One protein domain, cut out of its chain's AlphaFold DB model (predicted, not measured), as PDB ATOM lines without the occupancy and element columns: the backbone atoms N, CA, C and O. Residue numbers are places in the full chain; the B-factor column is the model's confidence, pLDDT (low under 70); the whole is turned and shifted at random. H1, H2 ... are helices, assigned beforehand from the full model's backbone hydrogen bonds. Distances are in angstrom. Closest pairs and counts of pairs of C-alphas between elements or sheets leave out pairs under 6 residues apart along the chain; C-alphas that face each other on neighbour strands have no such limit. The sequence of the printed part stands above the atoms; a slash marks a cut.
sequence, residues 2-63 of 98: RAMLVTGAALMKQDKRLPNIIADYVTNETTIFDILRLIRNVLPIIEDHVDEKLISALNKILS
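Overview. This is residues 2 to 63 of the 98 residues of the protein "Plasmid stability protein stbB" of Arsenophonus nasoniae (son-killer infecting Nasonia vitripennis) (UniProt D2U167). Three helices make a small open body in which H2 joins the other two, H1 packing on it at one place and H3 at another, while the fourth helix, H4, stands free across a gap. From the end of H3 the chain swings out through an extended link and turns back into H4, which runs nearly against the direction of H3 without reaching it. The printed part has 62 residues with four named helices, H1, H2, H3 and H4 in chain order, and no named strand; the class is all helix. It is only just compact, close to loose, with a radius of gyration of the C-alphas of 12.7 A, and the C-alphas span 29 by 26 by 24 A.

Along the chain. The longest helix by residues, H1, holds residues 2 to 14 and measures 18.8 A from first to last C-alpha; it begins at C-alpha 2, (22.515, 42.378, 18.928). H2, residues 18 to 25, is 10.4 A long. H3, residues 32 to 42, measures 15.5 A and begins at C-alpha 32, (32.876, 28.965, 30.204). H4, residues 52 to 63, also measures 15.5 A and ends at C-alpha 63, (44.224, 22.989, 20.625).

Arrangement. H1 touches H2 with residues 8 to 12 alone, and the closest C-alphas of the two are those of Gly 8 and Pro 19, 5.9 A apart. They run opposite ways at a steep tilt of 69 degrees, only just short of about perpendicular. H2 also touches H3, where the closest C-alphas are those of Ile 22 and Ile 35, 6.7 A apart. These two run opposite ways at a steep tilt of 50 degrees. H1 and H3 are apart. H4 touches no helix and is apart from H1, H2 and H3. In H1, H2, H3 and H4 every O i to N i+4 pair is within hydrogen-bond range.

Size, cuts and confidence. The two C-alphas farthest apart are those of Asn 28 and Asp 48, at 36.2 A. Residues 27 to 33 stand free, and so do residues 45 to 63, of which 52 to 63 belong to H4. The body without these stretches has 36 residues, spans 26 by 20 by 13 A and has a radius of gyration of 9.3 A. The printed part has no cut. The link from H1 to H2 is tight, with 3 residues; those from H2 to H3, with 6, and from H3 to H4, with 9, are short. The mean pLDDT of the printed part is 76.6; residue 2 and residues 44 to 63 are under 70, and the mean of H4 is 63.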
ATOM      1  N   ARG A   2      23.080  43.252  19.983       67.00
ATOM      2  CA  ARG A   2      22.515  42.378  18.928       67.00
ATOM      3  C   ARG A   2      23.061  40.939  18.902       67.00
ATOM      4  O   ARG A   2      22.277  40.006  18.861       67.00
ATOM      5  N   ALA A   3      24.381  40.751  18.982       74.62
ATOM      6  CA  ALA A   3      24.981  39.410  18.977       74.62
ATOM      7  C   ALA A   3      24.518  38.542  20.161       74.62
ATOM      8  O   ALA A   3      24.181  37.386  19.957       74.62
ATOM      9  N   MET A   4      24.426  39.124  21.362       79.31
ATOM     10  CA  MET A   4      23.965  38.441  22.576       79.31
ATOM     11  C   MET A   4      22.501  37.995  22.458       79.31
ATOM     12  O   MET A   4      22.162  36.871  22.821       79.31
ATOM     13  N   LEU A   5      21.646  38.854  21.894       83.50
ATOM     14  CA  LEU A   5      20.242  38.528  21.638       83.50
ATOM     15  C   LEU A   5      20.100  37.427  20.580       83.50
ATOM     16  O   LEU A   5      19.334  36.491  20.774       83.50
ATOM     17  N   VAL A   6      20.880  37.491  19.497       82.25
ATOM     18  CA  VAL A   6      20.886  36.464  18.441       82.25
ATOM     19  C   VAL A   6      21.363  35.117  18.982       82.25
ATOM     20  O   VAL A   6      20.751  34.094  18.687       82.25
ATOM     21  N   THR A   7      22.414  35.096  19.805       82.19
ATOM     22  CA  THR A   7      22.888  33.858  20.441       82.19
ATOM     23  C   THR A   7      21.877  33.308  21.439       82.19
ATOM     24  O   THR A   7      21.636  32.104  21.446       82.19
ATOM     25  N   GLY A   8      21.234  34.172  22.232       86.12
ATOM     26  CA  GLY A   8      20.156  33.770  23.133       86.12
ATOM     27  C   GLY A   8      18.987  33.150  22.368       86.12
ATOM     28  O   GLY A   8      18.569  32.042  22.683       86.12
ATOM     29  N   ALA A   9      18.532  33.802  21.295       84.38
ATOM     30  CA  ALA A   9      17.460  33.304  20.434       84.38
ATOM     31  C   ALA A   9      17.821  31.981  19.734       84.38
ATOM     32  O   ALA A   9      16.975  31.095  19.613       84.38
ATOM     33  N   ALA A  10      19.074  31.809  19.302       82.88
ATOM     34  CA  ALA A  10      19.550  30.553  18.725       82.88
ATOM     35  C   ALA A  10      19.522  29.403  19.747       82.88
ATOM     36  O   ALA A  10      19.096  28.301  19.412       82.88
ATOM     37  N   LEU A  11      19.904  29.668  21.000       85.44
ATOM     38  CA  LEU A  11      19.793  28.693  22.086       85.44
ATOM     39  C   LEU A  11      18.325  28.379  22.422       85.44
ATOM     40  O   LEU A  11      18.001  27.208  22.589       85.44
ATOM     41  N   MET A  12      17.430  29.381  22.430       85.69
ATOM     42  CA  MET A  12      15.981  29.163  22.619       85.69
ATOM     43  C   MET A  12      15.379  28.258  21.541       85.69
ATOM     44  O   MET A  12      14.477  27.480  21.843       85.69
ATOM     45  N   LYS A  13      15.848  28.371  20.288       83.25
ATOM     46  CA  LYS A  13      15.403  27.499  19.190       83.25
ATOM     47  C   LYS A  13      15.756  26.033  19.432       83.25
ATOM     48  O   LYS A  13      14.987  25.172  19.021       83.25
ATOM     49  N   GLN A  14      16.893  25.766  20.076       82.50
ATOM     50  CA  GLN A  14      17.312  24.405  20.399       82.50
ATOM     51  C   GLN A  14      16.575  23.871  21.637       82.50
ATOM     52  O   GLN A  14      16.012  22.782  21.595       82.50
ATOM     53  N   ASP A  15      16.541  24.644  22.725       83.81
ATOM     54  CA  ASP A  15      15.678  24.395  23.884       83.81
ATOM     55  C   ASP A  15      15.261  25.734  24.505       83.81
ATOM     56  O   ASP A  15      16.091  26.536  24.939       83.81
ATOM     57  N   LYS A  16      13.948  25.958  24.608       87.25
ATOM     58  CA  LYS A  16      13.356  27.177  25.175       87.25
ATOM     59  C   LYS A  16      13.817  27.497  26.603       87.25
ATOM     60  O   LYS A  16      13.706  28.643  27.026       87.25
ATOM     61  N   ARG A  17      14.291  26.505  27.362       88.25
ATOM     62  CA  ARG A  17      14.729  26.651  28.757       88.25
ATOM     63  C   ARG A  17      16.195  27.059  28.869       88.25
ATOM     64  O   ARG A  17      16.563  27.650  29.878       88.25
ATOM     65  N   LEU A  18      17.019  26.768  27.857       87.12
ATOM     66  CA  LEU A  18      18.475  26.926  27.925       87.12
ATOM     67  C   LEU A  18      18.916  28.336  28.338       87.12
ATOM     68  O   LEU A  18      19.718  28.438  29.262       87.12
ATOM     69  N   PRO A  19      18.410  29.424  27.729       90.00
ATOM     70  CA  PRO A  19      18.875  30.762  28.091       90.00
ATOM     71  C   PRO A  19      18.531  31.165  29.518       90.00
ATOM     72  O   PRO A  19      19.343  31.826  30.155       90.00
ATOM     73  N   ASN A  20      17.382  30.721  30.035       89.00
ATOM     74  CA  ASN A  20      16.994  30.991  31.419       89.00
ATOM     75  C   ASN A  20      17.897  30.223  32.389       89.00
ATOM     76  O   ASN A  20      18.423  30.812  33.321       89.00
ATOM     77  N   ILE A  21      18.165  28.942  32.118       88.69
ATOM     78  CA  ILE A  21      19.059  28.135  32.963       88.69
ATOM     79  C   ILE A  21      20.485  28.708  32.939       88.69
ATOM     80  O   ILE A  21      21.131  28.780  33.978       88.69
ATOM     81  N   ILE A  22      20.983  29.145  31.775       87.81
ATOM     82  CA  ILE A  22      22.295  29.801  31.673       87.81
ATOM     83  C   ILE A  22      22.299  31.108  32.474       87.81
ATOM     84  O   ILE A  22      23.261  31.362  33.188       87.81
ATOM     85  N   ALA A  23      21.245  31.921  32.385       88.88
ATOM     86  CA  ALA A  23      21.148  33.171  33.135       88.88
ATOM     87  C   ALA A  23      21.125  32.949  34.656       88.88
ATOM     88  O   ALA A  23      21.813  33.671  35.370       88.88
ATOM     89  N   ASP A  24      20.400  31.935  35.135       87.94
ATOM     90  CA  ASP A  24      20.329  31.586  36.560       87.94
ATOM     91  C   ASP A  24      21.646  30.990  37.079       87.94
ATOM     92  O   ASP A  24      21.999  31.144  38.247       87.94
ATOM     93  N   TYR A  25      22.373  30.284  36.211       86.94
ATOM     94  CA  TYR A  25      23.610  29.605  36.570       86.94
ATOM     95  C   TYR A  25      24.825  30.539  36.558       86.94
ATOM     96  O   TYR A  25      25.734  30.358  37.365       86.94
ATOM     97  N   VAL A  26      24.867  31.523  35.652       88.56
ATOM     98  CA  VAL A  26      26.008  32.436  35.495       88.56
ATOM     99  C   VAL A  26      26.147  33.353  36.713       88.56
ATOM    100  O   VAL A  26      25.321  34.218  36.985       88.56
ATOM    101  N   THR A  27      27.264  33.194  37.415       91.38
ATOM    102  CA  THR A  27      27.713  34.041  38.528       91.38
ATOM    103  C   THR A  27      29.137  34.540  38.265       91.38
ATOM    104  O   THR A  27      29.772  34.148  37.285       91.38
ATOM    105  N   ASN A  28      29.681  35.380  39.151       87.62
ATOM    106  CA  ASN A  28      31.046  35.911  39.012       87.62
ATOM    107  C   ASN A  28      32.141  34.826  39.006       87.62
ATOM    108  O   ASN A  28      33.242  35.078  38.527       87.62
ATOM    109  N   GLU A  29      31.846  33.635  39.530       88.81
ATOM    110  CA  GLU A  29      32.782  32.507  39.592       88.81
ATOM    111  C   GLU A  29      32.591  31.520  38.435       88.81
ATOM    112  O   GLU A  29      33.390  30.599  38.266       88.81
ATOM    113  N   THR A  30      31.545  31.697  37.620       83.12
ATOM    114  CA  THR A  30      31.263  30.749  36.543       83.12
ATOM    115  C   THR A  30      32.270  30.838  35.417       83.12
ATOM    116  O   THR A  30      32.546  31.900  34.857       83.12
ATOM    117  N   THR A  31      32.785  29.674  35.035       89.69
ATOM    118  CA  THR A  31      33.663  29.549  33.884       89.69
ATOM    119  C   THR A  31      32.870  29.162  32.644       89.69
ATOM    120  O   THR A  31      31.778  28.588  32.701       89.69
ATOM    121  N   ILE A  32      33.456  29.409  31.474       83.56
ATOM    122  CA  ILE A  32      32.876  28.965  30.204       83.56
ATOM    123  C   ILE A  32      32.709  27.436  30.140       83.56
ATOM    124  O   ILE A  32      31.784  26.948  29.494       83.56
ATOM    125  N   PHE A  33      33.559  26.669  30.833       87.06
ATOM    126  CA  PHE A  33      33.458  25.209  30.881       87.06
ATOM    127  C   PHE A  33      32.194  24.744  31.597       87.06
ATOM    128  O   PHE A  33      31.570  23.772  31.166       87.06
ATOM    129  N   ASP A  34      31.782  25.467  32.635       84.69
ATOM    130  CA  ASP A  34      30.566  25.158  33.378       84.69
ATOM    131  C   ASP A  34      29.321  25.408  32.519       84.69
ATOM    132  O   ASP A  34      28.420  24.570  32.467       84.69
ATOM    133  N   ILE A  35      29.322  26.497  31.740       85.31
ATOM    134  CA  ILE A  35      28.264  26.810  30.768       85.31
ATOM    135  C   ILE A  35      28.195  25.731  29.674       85.31
ATOM    136  O   ILE A  35      27.113  25.264  29.321       85.31
ATOM    137  N   LEU A  36      29.338  25.279  29.149       83.44
ATOM    138  CA  LEU A  36      29.379  24.218  28.135       83.44
ATOM    139  C   LEU A  36      28.890  22.871  28.683       83.44
ATOM    140  O   LEU A  36      28.199  22.134  27.976       83.44
ATOM    141  N   ARG A  37      29.222  22.545  29.938       84.00
ATOM    142  CA  ARG A  37      28.723  21.345  30.617       84.00
ATOM    143  C   ARG A  37      27.211  21.413  30.810       84.00
ATOM    144  O   ARG A  37      26.526  20.433  30.537       84.00
ATOM    145  N   LEU A  38      26.695  22.568  31.218       84.81
ATOM    146  CA  LEU A  38      25.263  22.809  31.365       84.81
ATOM    147  C   LEU A  38      24.519  22.610  30.037       84.81
ATOM    148  O   LEU A  38      23.537  21.876  29.992       84.81
ATOM    149  N   ILE A  39      25.021  23.193  28.944       84.19
ATOM    150  CA  ILE A  39      24.413  23.052  27.613       84.19
ATOM    151  C   ILE A  39      24.365  21.581  27.182       84.19
ATOM    152  O   ILE A  39      23.335  21.122  26.697       84.19
ATOM    153  N   ARG A  40      25.445  20.821  27.404       81.06
ATOM    154  CA  ARG A  40      25.491  19.378  27.101       81.06
ATOM    155  C   ARG A  40      24.511  18.551  27.926       81.06
ATOM    156  O   ARG A  40      24.029  17.545  27.432       81.06
ATOM    157  N   ASN A  41      24.245  18.953  29.166       82.56
ATOM    158  CA  ASN A  41      23.315  18.238  30.036       82.56
ATOM    159  C   ASN A  41      21.848  18.512  29.675       82.56
ATOM    160  O   ASN A  41      20.998  17.656  29.890       82.56
ATOM    161  N   VAL A  42      21.544  19.716  29.180       80.00
ATOM    162  CA  VAL A  42      20.176  20.115  28.816       80.00
ATOM    163  C   VAL A  42      19.805  19.627  27.418       80.00
ATOM    164  O   VAL A  42      18.660  19.245  27.190       80.00
ATOM    165  N   LEU A  43      20.756  19.613  26.483       75.31
ATOM    166  CA  LEU A  43      20.511  19.087  25.149       75.31
ATOM    167  C   LEU A  43      20.553  17.556  25.177       75.31
ATOM    168  O   LEU A  43      21.597  17.002  25.524       75.31
ATOM    169  N   PRO A  44      19.468  16.854  24.795       64.50
ATOM    170  CA  PRO A  44      19.545  15.417  24.610       64.50
ATOM    171  C   PRO A  44      20.607  15.152  23.544       64.50
ATOM    172  O   PRO A  44      20.553  15.716  22.448       64.50
ATOM    173  N   ILE A  45      21.599  14.333  23.886       55.91
ATOM    174  CA  ILE A  45      22.557  13.806  22.920       55.91
ATOM    175  C   ILE A  45      21.713  12.982  21.950       55.91
ATOM    176  O   ILE A  45      21.293  11.877  22.276       55.91
ATOM    177  N   ILE A  46      21.376  13.554  20.795       52.81
ATOM    178  CA  ILE A  46      20.812  12.785  19.692       52.81
ATOM    179  C   ILE A  46      21.965  11.880  19.257       52.81
ATOM    180  O   ILE A  46      22.913  12.345  18.626       52.81
ATOM    181  N   GLU A  47      21.925  10.623  19.699       49.66
ATOM    182  CA  GLU A  47      22.981   9.623  19.508       49.66
ATOM    183  C   GLU A  47      23.314   9.348  18.036       49.66
ATOM    184  O   GLU A  47      24.337   8.725  17.768       49.66
ATOM    185  N   ASP A  48      22.540   9.850  17.071       47.62
ATOM    186  CA  ASP A  48      22.744   9.453  15.681       47.62
ATOM    187  C   ASP A  48      23.866  10.185  14.955       47.62
ATOM    188  O   ASP A  48      24.566   9.544  14.184       47.62
ATOM    189  N   HIS A  49      24.146  11.459  15.222       51.12
ATOM    190  CA  HIS A  49      25.318  12.121  14.645       51.12
ATOM    191  C   HIS A  49      25.817  13.180  15.614       51.12
ATOM    192  O   HIS A  49      25.435  14.348  15.556       51.12
ATOM    193  N   VAL A  50      26.713  12.772  16.511       56.56
ATOM    194  CA  VAL A  50      27.643  13.715  17.123       56.56
ATOM    195  C   VAL A  50      28.408  14.350  15.969       56.56
ATOM    196  O   VAL A  50      29.333  13.747  15.435       56.56
ATOM    197  N   ASP A  51      27.957  15.528  15.535       59.88
ATOM    198  CA  ASP A  51      28.548  16.261  14.429       59.88
ATOM    199  C   ASP A  51      30.047  16.375  14.699       59.88
ATOM    200  O   ASP A  51      30.496  17.164  15.535       59.88
ATOM    201  N   GLU A  52      30.849  15.595  13.975       58.97
ATOM    202  CA  GLU A  52      32.309  15.651  14.035       58.97
ATOM    203  C   GLU A  52      32.801  17.083  13.788       58.97
ATOM    204  O   GLU A  52      33.869  17.476  14.248       58.97
ATOM    205  N   LYS A  53      31.980  17.911  13.131       58.31
ATOM    206  CA  LYS A  53      32.151  19.360  12.979       58.31
ATOM    207  C   LYS A  53      32.100  20.131  14.298       58.31
ATOM    208  O   LYS A  53      32.888  21.053  14.471       58.31
ATOM    209  N   LEU A  54      31.214  19.781  15.228       64.56
ATOM    210  CA  LEU A  54      31.087  20.434  16.534       64.56
ATOM    211  C   LEU A  54      32.244  20.012  17.449       64.56
ATOM    212  O   LEU A  54      32.889  20.863  18.062       64.56
ATOM    213  N   ILE A  55      32.591  18.721  17.453       68.38
ATOM    214  CA  ILE A  55      33.777  18.222  18.167       68.38
ATOM    215  C   ILE A  55      35.062  18.813  17.585       68.38
ATOM    216  O   ILE A  55      35.902  19.295  18.341       68.38
ATOM    217  N   SER A  56      35.230  18.826  16.263       66.00
ATOM    218  CA  SER A  56      36.426  19.391  15.625       66.00
ATOM    219  C   SER A  56      36.511  20.908  15.783       66.00
ATOM    220  O   SER A  56      37.608  21.418  15.996       66.00
ATOM    221  N   ALA A  57      35.391  21.637  15.764       66.06
ATOM    222  CA  ALA A  57      35.374  23.069  16.056       66.06
ATOM    223  C   ALA A  57      35.794  23.352  17.505       66.06
ATOM    224  O   ALA A  57      36.643  24.214  17.732       66.06
ATOM    225  N   LEU A  58      35.272  22.592  18.473       64.62
ATOM    226  CA  LEU A  58      35.662  22.718  19.878       64.62
ATOM    227  C   LEU A  58      37.125  22.330  20.094       64.62
ATOM    228  O   LEU A  58      37.869  23.081  20.721       64.62
ATOM    229  N   ASN A  59      37.572  21.214  19.521       68.00
ATOM    230  CA  ASN A  59      38.959  20.774  19.617       68.00
ATOM    231  C   ASN A  59      39.909  21.761  18.949       68.00
ATOM    232  O   ASN A  59      40.990  21.982  19.476       68.00
ATOM    233  N   LYS A  60      39.523  22.409  17.847       69.19
ATOM    234  CA  LYS A  60      40.325  23.456  17.204       69.19
ATOM    235  C   LYS A  60      40.481  24.686  18.095       69.19
ATOM    236  O   LYS A  60      41.569  25.242  18.133       69.19
ATOM    237  N   ILE A  61      39.438  25.061  18.836       63.56
ATOM    238  CA  ILE A  61      39.484  26.147  19.826       63.56
ATOM    239  C   ILE A  61      40.354  25.756  21.034       63.56
ATOM    240  O   ILE A  61      41.103  26.585  21.541       63.56
ATOM    241  N   LEU A  62      40.286  24.496  21.475       60.44
ATOM    242  CA  LEU A  62      41.046  23.967  22.617       60.44
ATOM    243  C   LEU A  62      42.529  23.706  22.301       60.44
ATOM    244  O   LEU A  62      43.376  23.865  23.174       60.44
ATOM    245  N   SER A  63      42.852  23.291  21.072       53.66
ATOM    246  CA  SER A  63      44.224  22.989  20.625       53.66
ATOM    247  C   SER A  63      44.935  24.186  19.996       53.66
ATOM    248  O   SER A  63      46.167  24.230  19.987       53.66
TER     249      SER A  63